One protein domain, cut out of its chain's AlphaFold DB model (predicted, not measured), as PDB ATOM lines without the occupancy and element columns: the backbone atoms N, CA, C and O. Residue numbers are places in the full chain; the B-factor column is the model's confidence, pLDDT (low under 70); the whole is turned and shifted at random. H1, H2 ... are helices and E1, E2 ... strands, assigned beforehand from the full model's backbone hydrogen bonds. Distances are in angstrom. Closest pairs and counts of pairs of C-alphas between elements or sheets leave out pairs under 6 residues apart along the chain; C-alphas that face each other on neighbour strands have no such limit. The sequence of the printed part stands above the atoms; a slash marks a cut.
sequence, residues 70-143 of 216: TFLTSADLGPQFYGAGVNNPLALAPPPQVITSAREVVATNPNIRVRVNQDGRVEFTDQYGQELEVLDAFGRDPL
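This is residues 70 to 143 of the 216 residues of an uncharacterized protein of Armadillidium nasatum (UniProt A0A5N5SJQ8). With little regular structure, this is a small two-stranded hairpin, E1 and E2, with helix H2 packed over it and long loops around them. The short helix H1 lies near H2, away from the strands. The printed part has 74 residues, in the order H1, H2, E1, E2; the antiparallel sheet runs E1 - E2. The class is mixed, with only 25 residues in named elements; the whole is compact, radius of gyration of the C-alphas 11.5 A, spanning 35 by 24 by 19 A.

E1 is residues 113 to 116 and E2 is residues 122 to 125, ending at C-alpha 125 (361.985, 154.460, 247.819). H2, residues 96 to 108, is 18.8 A long from C-alpha 96 (376.437, 163.735, 239.107). H1 is residues 74 to 77.

In the hairpin, N 113 and O 125 are 2.8 A apart, within hydrogen-bond range. Residues 81 to 82 pair parallel with 114 to 115 of E1. The closest C-alphas of H2 and E1 are Val 106 and Arg 113, 6.7 A. H1 and H2 are close but not clearly touching, C-alphas 77 and 103 being 7.9 A apart. H1 is apart from E1 and E2. In H2 every O i to N i+4 pair is within hydrogen-bond range; H1 is too short for one.

The C-alphas farthest apart, Pro 89 and Phe 138, are 35.4 A apart. The printed part has no cut. The link H1 to H2 is long. Residue 70 alone has pLDDT under 70.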
ATOM      1  N   THR A  70     383.832 166.820 247.928       66.56
ATOM      2  CA  THR A  70     383.776 165.456 247.383       66.56
ATOM      3  C   THR A  70     382.624 164.636 247.972       66.56
ATOM      4  O   THR A  70     382.358 163.541 247.499       66.56
ATOM      5  N   PHE A  71     381.934 165.151 248.995       78.38
ATOM      6  CA  PHE A  71     380.812 164.490 249.648       78.38
ATOM      7  C   PHE A  71     379.548 165.342 249.549       78.38
ATOM      8  O   PHE A  71     379.595 166.570 249.653       78.38
ATOM      9  N   LEU A  72     378.417 164.672 249.350       86.69
ATOM     10  CA  LEU A  72     377.117 165.309 249.184       86.69
ATOM     11  C   LEU A  72     376.478 165.558 250.548       86.69
ATOM     12  O   LEU A  72     376.414 164.653 251.387       86.69
ATOM     13  N   THR A  73     375.968 166.769 250.767       90.19
ATOM     14  CA  THR A  73     375.201 167.084 251.975       90.19
ATOM     15  C   THR A  73     373.700 167.105 251.704       90.19
ATOM     16  O   THR A  73     373.254 167.332 250.577       90.19
ATOM     17  N   SER A  74     372.894 166.915 252.751       88.75
ATOM     18  CA  SER A  74     371.431 167.054 252.660       88.75
ATOM     19  C   SER A  74     371.010 168.438 252.163       88.75
ATOM     20  O   SER A  74     369.986 168.564 251.496       88.75
ATOM     21  N   ALA A  75     371.798 169.475 252.470       89.69
ATOM     22  CA  ALA A  75     371.542 170.834 252.005       89.69
ATOM     23  C   ALA A  75     371.731 170.963 250.487       89.69
ATOM     24  O   ALA A  75     370.967 171.670 249.838       89.69
ATOM     25  N   ASP A  76     372.709 170.248 249.925       89.56
ATOM     26  CA  ASP A  76     372.979 170.278 248.488       89.56
ATOM     27  C   ASP A  76     371.902 169.524 247.708       89.56
ATOM     28  O   ASP A  76     371.499 169.964 246.632       89.56
ATOM     29  N   LEU A  77     371.469 168.369 248.225       90.88
ATOM     30  CA  LEU A  77     370.559 167.441 247.548       90.88
ATOM     31  C   LEU A  77     369.072 167.768 247.739       90.88
ATOM     32  O   LEU A  77     368.277 167.515 246.834       90.88
ATOM     33  N   GLY A  78     368.702 168.345 248.881       93.12
ATOM     34  CA  GLY A  78     367.320 168.619 249.264       93.12
ATOM     35  C   GLY A  78     366.717 167.558 250.200       93.12
ATOM     36  O   GLY A  78     367.300 166.496 250.420       93.12
ATOM     37  N   PRO A  79     365.521 167.822 250.758       94.62
ATOM     38  CA  PRO A  79     364.924 167.030 251.847       94.62
ATOM     39  C   PRO A  79     364.442 165.625 251.441       94.62
ATOM     40  O   PRO A  79     364.133 164.794 252.298       94.62
ATOM     41  N   GLN A  80     364.353 165.362 250.135       96.25
ATOM     42  CA  GLN A  80     363.921 164.082 249.564       96.25
ATOM     43  C   GLN A  80     365.045 163.028 249.580       96.25
ATOM     44  O   GLN A  80     364.767 161.833 249.501       96.25
ATOM     45  N   PHE A  81     366.305 163.464 249.698       96.69
ATOM     46  CA  PHE A  81     367.479 162.595 249.691       96.69
ATOM     47  C   PHE A  81     367.881 162.213 251.116       96.69
ATOM     48  O   PHE A  81     368.026 163.069 251.990       96.69
ATOM     49  N   TYR A  82     368.093 160.922 251.351       96.44
ATOM     50  CA  TYR A  82     368.489 160.375 252.647       96.44
ATOM     51  C   TYR A  82     369.361 159.124 252.473       96.44
ATOM     52  O   TYR A  82     369.612 158.693 251.354       96.44
ATOM     53  N   GLY A  83     369.840 158.534 253.570       95.75
ATOM     54  CA  GLY A  83     370.633 157.297 253.551       95.75
ATOM     55  C   GLY A  83     372.063 157.477 254.059       95.75
ATOM     56  O   GLY A  83     372.484 158.582 254.398       95.75
ATOM     57  N   ALA A  84     372.802 156.367 254.138       95.25
ATOM     58  CA  ALA A  84     374.147 156.309 254.721       95.25
ATOM     59  C   ALA A  84     375.229 157.016 253.881       95.25
ATOM     60  O   ALA A  84     376.320 157.294 254.386       95.25
ATOM     61  N   GLY A  85     374.938 157.297 252.607       93.56
ATOM     62  CA  GLY A  85     375.808 158.061 251.717       93.56
ATOM     63  C   GLY A  85     375.687 159.580 251.872       93.56
ATOM     64  O   GLY A  85     376.596 160.308 251.484       93.56
ATOM     65  N   VAL A  86     374.597 160.085 252.462       94.06
ATOM     66  CA  VAL A  86     374.369 161.531 252.625       94.06
ATOM     67  C   VAL A  86     375.059 162.041 253.892       94.06
ATOM     68  O   VAL A  86     374.941 161.438 254.954       94.06
ATOM     69  N   ASN A  87     375.755 163.179 253.801       92.88
ATOM     70  CA  ASN A  87     376.573 163.766 254.876       92.88
ATOM     71  C   ASN A  87     377.731 162.873 255.361       92.88
ATOM     72  O   ASN A  87     378.280 163.115 256.436       92.88
ATOM     73  N   ASN A  88     378.117 161.859 254.586       92.94
ATOM     74  CA  ASN A  88     379.205 160.960 254.937       92.94
ATOM     75  C   ASN A  88     380.438 161.257 254.065       92.94
ATOM     76  O   ASN A  88     380.409 160.986 252.866       92.94
ATOM     77  N   PRO A  89     381.537 161.788 254.630       90.69
ATOM     78  CA  PRO A  89     382.741 162.103 253.862       90.69
ATOM     79  C   PRO A  89     383.488 160.862 253.353       90.69
ATOM     80  O   PRO A  89     384.339 160.992 252.478       90.69
ATOM     81  N   LEU A  90     383.198 159.681 253.909       92.12
ATOM     82  CA  LEU A  90     383.782 158.404 253.493       92.12
ATOM     83  C   LEU A  90     382.899 157.643 252.497       92.12
ATOM     84  O   LEU A  90     383.289 156.565 252.052       92.12
ATOM     85  N   ALA A  91     381.707 158.154 252.180       92.56
ATOM     86  CA  ALA A  91     380.859 157.550 251.165       92.56
ATOM     87  C   ALA A  91     381.372 157.882 249.763       92.56
ATOM     88  O   ALA A  91     381.901 158.970 249.515       92.56
ATOM     89  N   LEU A  92     381.188 156.945 248.835       92.12
ATOM     90  CA  LEU A  92     381.444 157.212 247.428       92.12
ATOM     91  C   LEU A  92     380.370 158.168 246.901       92.12
ATOM     92  O   LEU A  92     379.177 157.946 247.101       92.12
ATOM     93  N   ALA A  93     380.786 159.237 246.225       90.62
ATOM     94  CA  ALA A  93     379.845 160.143 245.586       90.62
ATOM     95  C   ALA A  93     379.215 159.460 244.357       90.62
ATOM     96  O   ALA A  93     379.957 159.032 243.466       90.62
ATOM     97  N   PRO A  94     377.874 159.389 244.265       90.94
ATOM     98  CA  PRO A  94     377.202 158.957 243.049       90.94
ATOM     99  C   PRO A  94     377.593 159.840 241.853       90.94
ATOM    100  O   PRO A  94     377.874 161.033 242.038       90.94
ATOM    101  N   PRO A  95     377.557 159.314 240.617       90.00
ATOM    102  CA  PRO A  95     377.774 160.120 239.422       90.00
ATOM    103  C   PRO A  95     376.806 161.319 239.386       90.00
ATOM    104  O   PRO A  95     375.615 161.160 239.672       90.00
ATOM    105  N   PRO A  96     377.265 162.531 239.021       89.75
ATOM    106  CA  PRO A  96     376.437 163.735 239.107       89.75
ATOM    107  C   PRO A  96     375.175 163.650 238.238       89.75
ATOM    108  O   PRO A  96     374.134 164.180 238.617       89.75
ATOM    109  N   GLN A  97     375.238 162.933 237.118       88.38
ATOM    110  CA  GLN A  97     374.111 162.715 236.214       88.38
ATOM    111  C   GLN A  97     373.011 161.845 236.837       88.38
ATOM    112  O   GLN A  97     371.828 162.099 236.607       88.38
ATOM    113  N   VAL A  98     373.387 160.862 237.663       91.44
ATOM    114  CA  VAL A  98     372.437 160.039 238.427       91.44
ATOM    115  C   VAL A  98     371.703 160.919 239.436       91.44
ATOM    116  O   VAL A  98     370.480 160.873 239.524       91.44
ATOM    117  N   ILE A  99     372.421 161.811 240.130       93.62
ATOM    118  CA  ILE A  99     371.814 162.786 241.050       93.62
ATOM    119  C   ILE A  99     370.881 163.757 240.318       93.62
ATOM    120  O   ILE A  99     369.797 164.045 240.821       93.62
ATOM    121  N   THR A 100     371.273 164.271 239.146       92.25
ATOM    122  CA  THR A 100     370.405 165.145 238.339       92.25
ATOM    123  C   THR A 100     369.117 164.424 237.943       92.25
ATOM    124  O   THR A 100     368.037 164.961 238.173       92.25
ATOM    125  N   SER A 101     369.221 163.186 237.456       91.62
ATOM    126  CA  SER A 101     368.058 162.379 237.063       91.62
ATOM    127  C   SER A 101     367.157 162.074 238.265       91.62
ATOM    128  O   SER A 101     365.945 162.268 238.207       91.62
ATOM    129  N   ALA A 102     367.741 161.701 239.407       94.69
ATOM    130  CA  ALA A 102     366.993 161.471 240.640       94.69
ATOM    131  C   ALA A 102     366.254 162.734 241.120       94.69
ATOM    132  O   ALA A 102     365.112 162.639 241.568       94.69
ATOM    133  N   ARG A 103     366.864 163.925 240.988       94.69
ATOM    134  CA  ARG A 103     366.215 165.210 241.309       94.69
ATOM    135  C   ARG A 103     364.999 165.486 240.430       94.69
ATOM    136  O   ARG A 103     363.988 165.957 240.941       94.69
ATOM    137  N   GLU A 104     365.087 165.198 239.135       93.50
ATOM    138  CA  GLU A 104     363.967 165.368 238.200       93.50
ATOM    139  C   GLU A 104     362.796 164.434 238.545       93.50
ATOM    140  O   GLU A 104     361.634 164.856 238.550       93.50
ATOM    141  N   VAL A 105     363.100 163.188 238.923       93.88
ATOM    142  CA  VAL A 105     362.095 162.203 239.350       93.88
ATOM    143  C   VAL A 105     361.356 162.673 240.604       93.88
ATOM    144  O   VAL A 105     360.123 162.702 240.605       93.88
ATOM    145  N   VAL A 106     362.072 163.097 241.652       95.25
ATOM    146  CA  VAL A 106     361.435 163.561 242.903       95.25
ATOM    147  C   VAL A 106     360.750 164.920 242.770       95.25
ATOM    148  O   VAL A 106     359.834 165.219 243.534       95.25
ATOM    149  N   ALA A 107     361.165 165.752 241.810       94.38
ATOM    150  CA  ALA A 107     360.463 166.992 241.484       94.38
ATOM    151  C   ALA A 107     359.087 166.714 240.861       94.38
ATOM    152  O   ALA A 107     358.146 167.474 241.081       94.38
ATOM    153  N   THR A 108     358.967 165.614 240.113       94.06
ATOM    154  CA  THR A 108     357.712 165.194 239.475       94.06
ATOM    155  C   THR A 108     356.828 164.387 240.431       94.06
ATOM    156  O   THR A 108     355.606 164.518 240.403       94.06
ATOM    157  N   ASN A 109     357.435 163.581 241.306       94.62
ATOM    158  CA  ASN A 109     356.741 162.675 242.216       94.62
ATOM    159  C   ASN A 109     357.132 162.956 243.678       94.62
ATOM    160  O   ASN A 109     358.108 162.390 244.171       94.62
ATOM    161  N   PRO A 110     356.362 163.777 244.414       93.56
ATOM    162  CA  PRO A 110     356.722 164.176 245.776       93.56
ATOM    163  C   PRO A 110     356.640 163.040 246.810       93.56
ATOM    164  O   PRO A 110     357.179 163.185 247.900       93.56
ATOM    165  N   ASN A 111     355.988 161.920 246.480       95.62
ATOM    166  CA  ASN A 111     355.890 160.745 247.357       95.62
ATOM    167  C   ASN A 111     357.120 159.825 247.275       95.62
ATOM    168  O   ASN A 111     357.229 158.888 248.065       95.62
ATOM    169  N   ILE A 112     358.010 160.063 246.306       96.50
ATOM    170  CA  ILE A 112     359.222 159.272 246.099       96.50
ATOM    171  C   ILE A 112     360.377 159.957 246.812       96.50
ATOM    172  O   ILE A 112     360.616 161.152 246.640       96.50
ATOM    173  N   ARG A 113     361.125 159.170 247.574       97.00
ATOM    174  CA  ARG A 113     362.355 159.575 248.240       97.00
ATOM    175  C   ARG A 113     363.534 158.866 247.587       97.00
ATOM    176  O   ARG A 113     363.375 157.877 246.876       97.00
ATOM    177  N   VAL A 114     364.727 159.402 247.800       97.19
ATOM    178  CA  VAL A 114     365.952 158.872 247.196       97.19
ATOM    179  C   VAL A 114     366.891 158.426 248.302       97.19
ATOM    180  O   VAL A 114     367.364 159.253 249.089       97.19
ATOM    181  N   ARG A 115     367.169 157.123 248.360       97.06
ATOM    182  CA  ARG A 115     368.159 156.531 249.257       97.06
ATOM    183  C   ARG A 115     369.519 156.537 248.567       97.06
ATOM    184  O   ARG A 115     369.687 155.944 247.508       97.06
ATOM    185  N   VAL A 116     370.493 157.209 249.169       96.31
ATOM    186  CA  VAL A 116     371.897 157.186 248.747       96.31
ATOM    187  C   VAL A 116     372.659 156.273 249.696       96.31
ATOM    188  O   VAL A 116     372.762 156.546 250.899       96.31
ATOM    189  N   ASN A 117     373.182 155.179 249.159       96.00
ATOM    190  CA  ASN A 117     373.965 154.201 249.899       96.00
ATOM    191  C   ASN A 117     375.425 154.657 250.047       96.00
ATOM    192  O   ASN A 117     375.892 155.577 249.374       96.00
ATOM    193  N   GLN A 118     376.160 154.037 250.975       95.06
ATOM    194  CA  GLN A 118     377.556 154.403 251.253       95.06
ATOM    195  C   GLN A 118     378.498 154.086 250.077       95.06
ATOM    196  O   GLN A 118     379.532 154.733 249.916       95.06
ATOM    197  N   ASP A 119     378.132 153.112 249.248       94.19
ATOM    198  CA  ASP A 119     378.836 152.719 248.026       94.19
ATOM    199  C   ASP A 119     378.531 153.634 246.827       94.19
ATOM    200  O   ASP A 119     379.024 153.387 245.731       94.19
ATOM    201  N   GLY A 120     377.738 154.693 247.019       90.88
ATOM    202  CA  GLY A 120     377.371 155.633 245.963       90.88
ATOM    203  C   GLY A 120     376.242 155.146 245.057       90.88
ATOM    204  O   GLY A 120     375.915 155.833 244.088       90.88
ATOM    205  N   ARG A 121     375.614 154.001 245.359       93.69
ATOM    206  CA  ARG A 121     374.377 153.593 244.684       93.69
ATOM    207  C   ARG A 121     373.211 154.454 245.146       93.69
ATOM    208  O   ARG A 121     373.140 154.884 246.299       93.69
ATOM    209  N   VAL A 122     372.304 154.710 244.215       95.56
ATOM    210  CA  VAL A 122     371.104 155.514 244.427       95.56
ATOM    211  C   VAL A 122     369.909 154.621 244.151       95.56
ATOM    212  O   VAL A 122     369.897 153.932 243.141       95.56
ATOM    213  N   GLU A 123     368.930 154.627 245.043       96.62
ATOM    214  CA  GLU A 123     367.709 153.832 244.926       96.62
ATOM    215  C   GLU A 123     366.502 154.724 245.198       96.62
ATOM    216  O   GLU A 123     366.550 155.622 246.050       96.62
ATOM    217  N   PHE A 124     365.403 154.478 244.488       97.25
ATOM    218  CA  PHE A 124     364.137 155.133 244.777       97.25
ATOM    219  C   PHE A 124     363.359 154.336 245.806       97.25
ATOM    220  O   PHE A 124     363.267 153.111 245.742       97.25
ATOM    221  N   THR A 125     362.777 155.051 246.753       97.50
ATOM    222  CA  THR A 125     361.985 154.460 247.819       97.50
ATOM    223  C   THR A 125     360.699 155.234 248.037       97.50
ATOM    224  O   THR A 125     360.586 156.415 247.700       97.50
ATOM    225  N   ASP A 126     359.704 154.573 248.611       96.81
ATOM    226  CA  ASP A 126     358.498 155.237 249.087       96.81
ATOM    227  C   ASP A 126     358.728 155.944 250.441       96.81
ATOM    228  O   ASP A 126     359.807 155.915 251.045       96.81
ATOM    229  N   GLN A 127     357.679 156.583 250.960       94.50
ATOM    230  CA  GLN A 127     357.708 157.236 252.273       94.50
ATOM    231  C   GLN A 127     357.963 156.279 253.455       94.50
ATOM    232  O   GLN A 127     358.365 156.738 254.525       94.50
ATOM    233  N   TYR A 128     357.742 154.975 253.271       95.56
ATOM    234  CA  TYR A 128     357.968 153.922 254.262       95.56
ATOM    235  C   TYR A 128     359.345 153.257 254.116       95.56
ATOM    236  O   TYR A 128     359.719 152.434 254.951       95.56
ATOM    237  N   GLY A 129     360.121 153.639 253.099       94.31
ATOM    238  CA  GLY A 129     361.437 153.084 252.808       94.31
ATOM    239  C   GLY A 129     361.411 151.778 252.012       94.31
ATOM    240  O   GLY A 129     362.436 151.100 251.981       94.31
ATOM    241  N   GLN A 130     360.287 151.419 251.387       96.56
ATOM    242  CA  GLN A 130     360.220 150.301 250.445       96.56
ATOM    243  C   GLN A 130     360.804 150.717 249.097       96.56
ATOM    244  O   GLN A 130     360.544 151.823 248.631       96.56
ATOM    245  N   GLU A 131     361.595 149.839 248.485       94.44
ATOM    246  CA  GLU A 131     362.207 150.079 247.177       94.44
ATOM    247  C   GLU A 131     361.134 150.113 246.086       94.44
ATOM    248  O   GLU A 131     360.276 149.232 246.002       94.44
ATOM    249  N   LEU A 132     361.175 151.163 245.267       94.06
ATOM    250  CA  LEU A 132     360.267 151.368 244.150       94.06
ATOM    251  C   LEU A 132     361.052 151.332 242.847       94.06
ATOM    252  O   LEU A 132     362.026 152.063 242.671       94.06
ATOM    253  N   GLU A 133     360.574 150.531 241.902       92.88
ATOM    254  CA  GLU A 133     361.069 150.554 240.533       92.88
ATOM    255  C   GLU A 133     360.407 151.723 239.797       92.88
ATOM    256  O   GLU A 133     359.196 151.736 239.558       92.88
ATOM    257  N   VAL A 134     361.195 152.758 239.502       90.88
ATOM    258  CA  VAL A 134     360.710 153.948 238.803       90.88
ATOM    259  C   VAL A 134     361.099 153.838 237.344       90.88
ATOM    260  O   VAL A 134     362.275 153.859 237.005       90.88
ATOM    261  N   LEU A 135     360.095 153.769 236.480       91.00
ATOM    262  CA  LEU A 135     360.281 153.791 235.037       91.00
ATOM    263  C   LEU A 135     359.931 155.185 234.514       91.00
ATOM    264  O   LEU A 135     358.942 155.793 234.934       91.00
ATOM    265  N   ASP A 136     360.743 155.701 233.598       85.81
ATOM    266  CA  ASP A 136     360.445 156.940 232.891       85.81
ATOM    267  C   ASP A 136     359.236 156.771 231.946       85.81
ATOM    268  O   ASP A 136     358.687 155.681 231.757       85.81
ATOM    269  N   ALA A 137     358.809 157.862 231.305       82.50
ATOM    270  CA  ALA A 137     357.697 157.834 230.348       82.50
ATOM    271  C   ALA A 137     357.930 156.897 229.142       82.50
ATOM    272  O   ALA A 137     356.995 156.599 228.398       82.50
ATOM    273  N   PHE A 138     359.167 156.447 228.932       84.44
ATOM    274  CA  PHE A 138     359.588 155.537 227.875       84.44
ATOM    275  C   PHE A 138     359.848 154.113 228.390       84.44
ATOM    276  O   PHE A 138     360.312 153.276 227.612       84.44
ATOM    277  N   GLY A 139     359.535 153.828 229.658       85.62
ATOM    278  CA  GLY A 139     359.717 152.519 230.277       85.62
ATOM    279  C   GLY A 139     361.169 152.181 230.618       85.62
ATOM    280  O   GLY A 139     361.506 151.001 230.643       85.62
ATOM    281  N   ARG A 140     362.041 153.176 230.814       86.00
ATOM    282  CA  ARG A 140     363.465 152.988 231.142       86.00
ATOM    283  C   ARG A 140     363.747 153.366 232.586       86.00
ATOM    284  O   ARG A 140     363.125 154.291 233.105       86.00
ATOM    285  N   ASP A 141     364.717 152.700 233.198       88.06
ATOM    286  CA  ASP A 141     365.219 153.094 234.510       88.06
ATOM    287  C   ASP A 141     366.063 154.380 234.366       88.06
ATOM    288  O   ASP A 141     367.063 154.391 233.639       88.06
ATOM    289  N   PRO A 142     365.685 155.494 235.016       83.94
ATOM    290  CA  PRO A 142     366.452 156.733 234.955       83.94
ATOM    291  C   PRO A 142     367.826 156.633 235.642       83.94
ATOM    292  O   PRO A 142     368.655 157.526 235.441       83.94
ATOM    293  N   LEU A 143     368.080 155.589 236.438       86.69
ATOM    294  CA  LEU A 143     369.366 155.316 237.083       86.69
ATOM    295  C   LEU A 143     370.310 154.480 236.210       86.69
ATOM    296  O   LEU A 143     371.498 154.414 236.537       86.69
TER     297      LEU A 143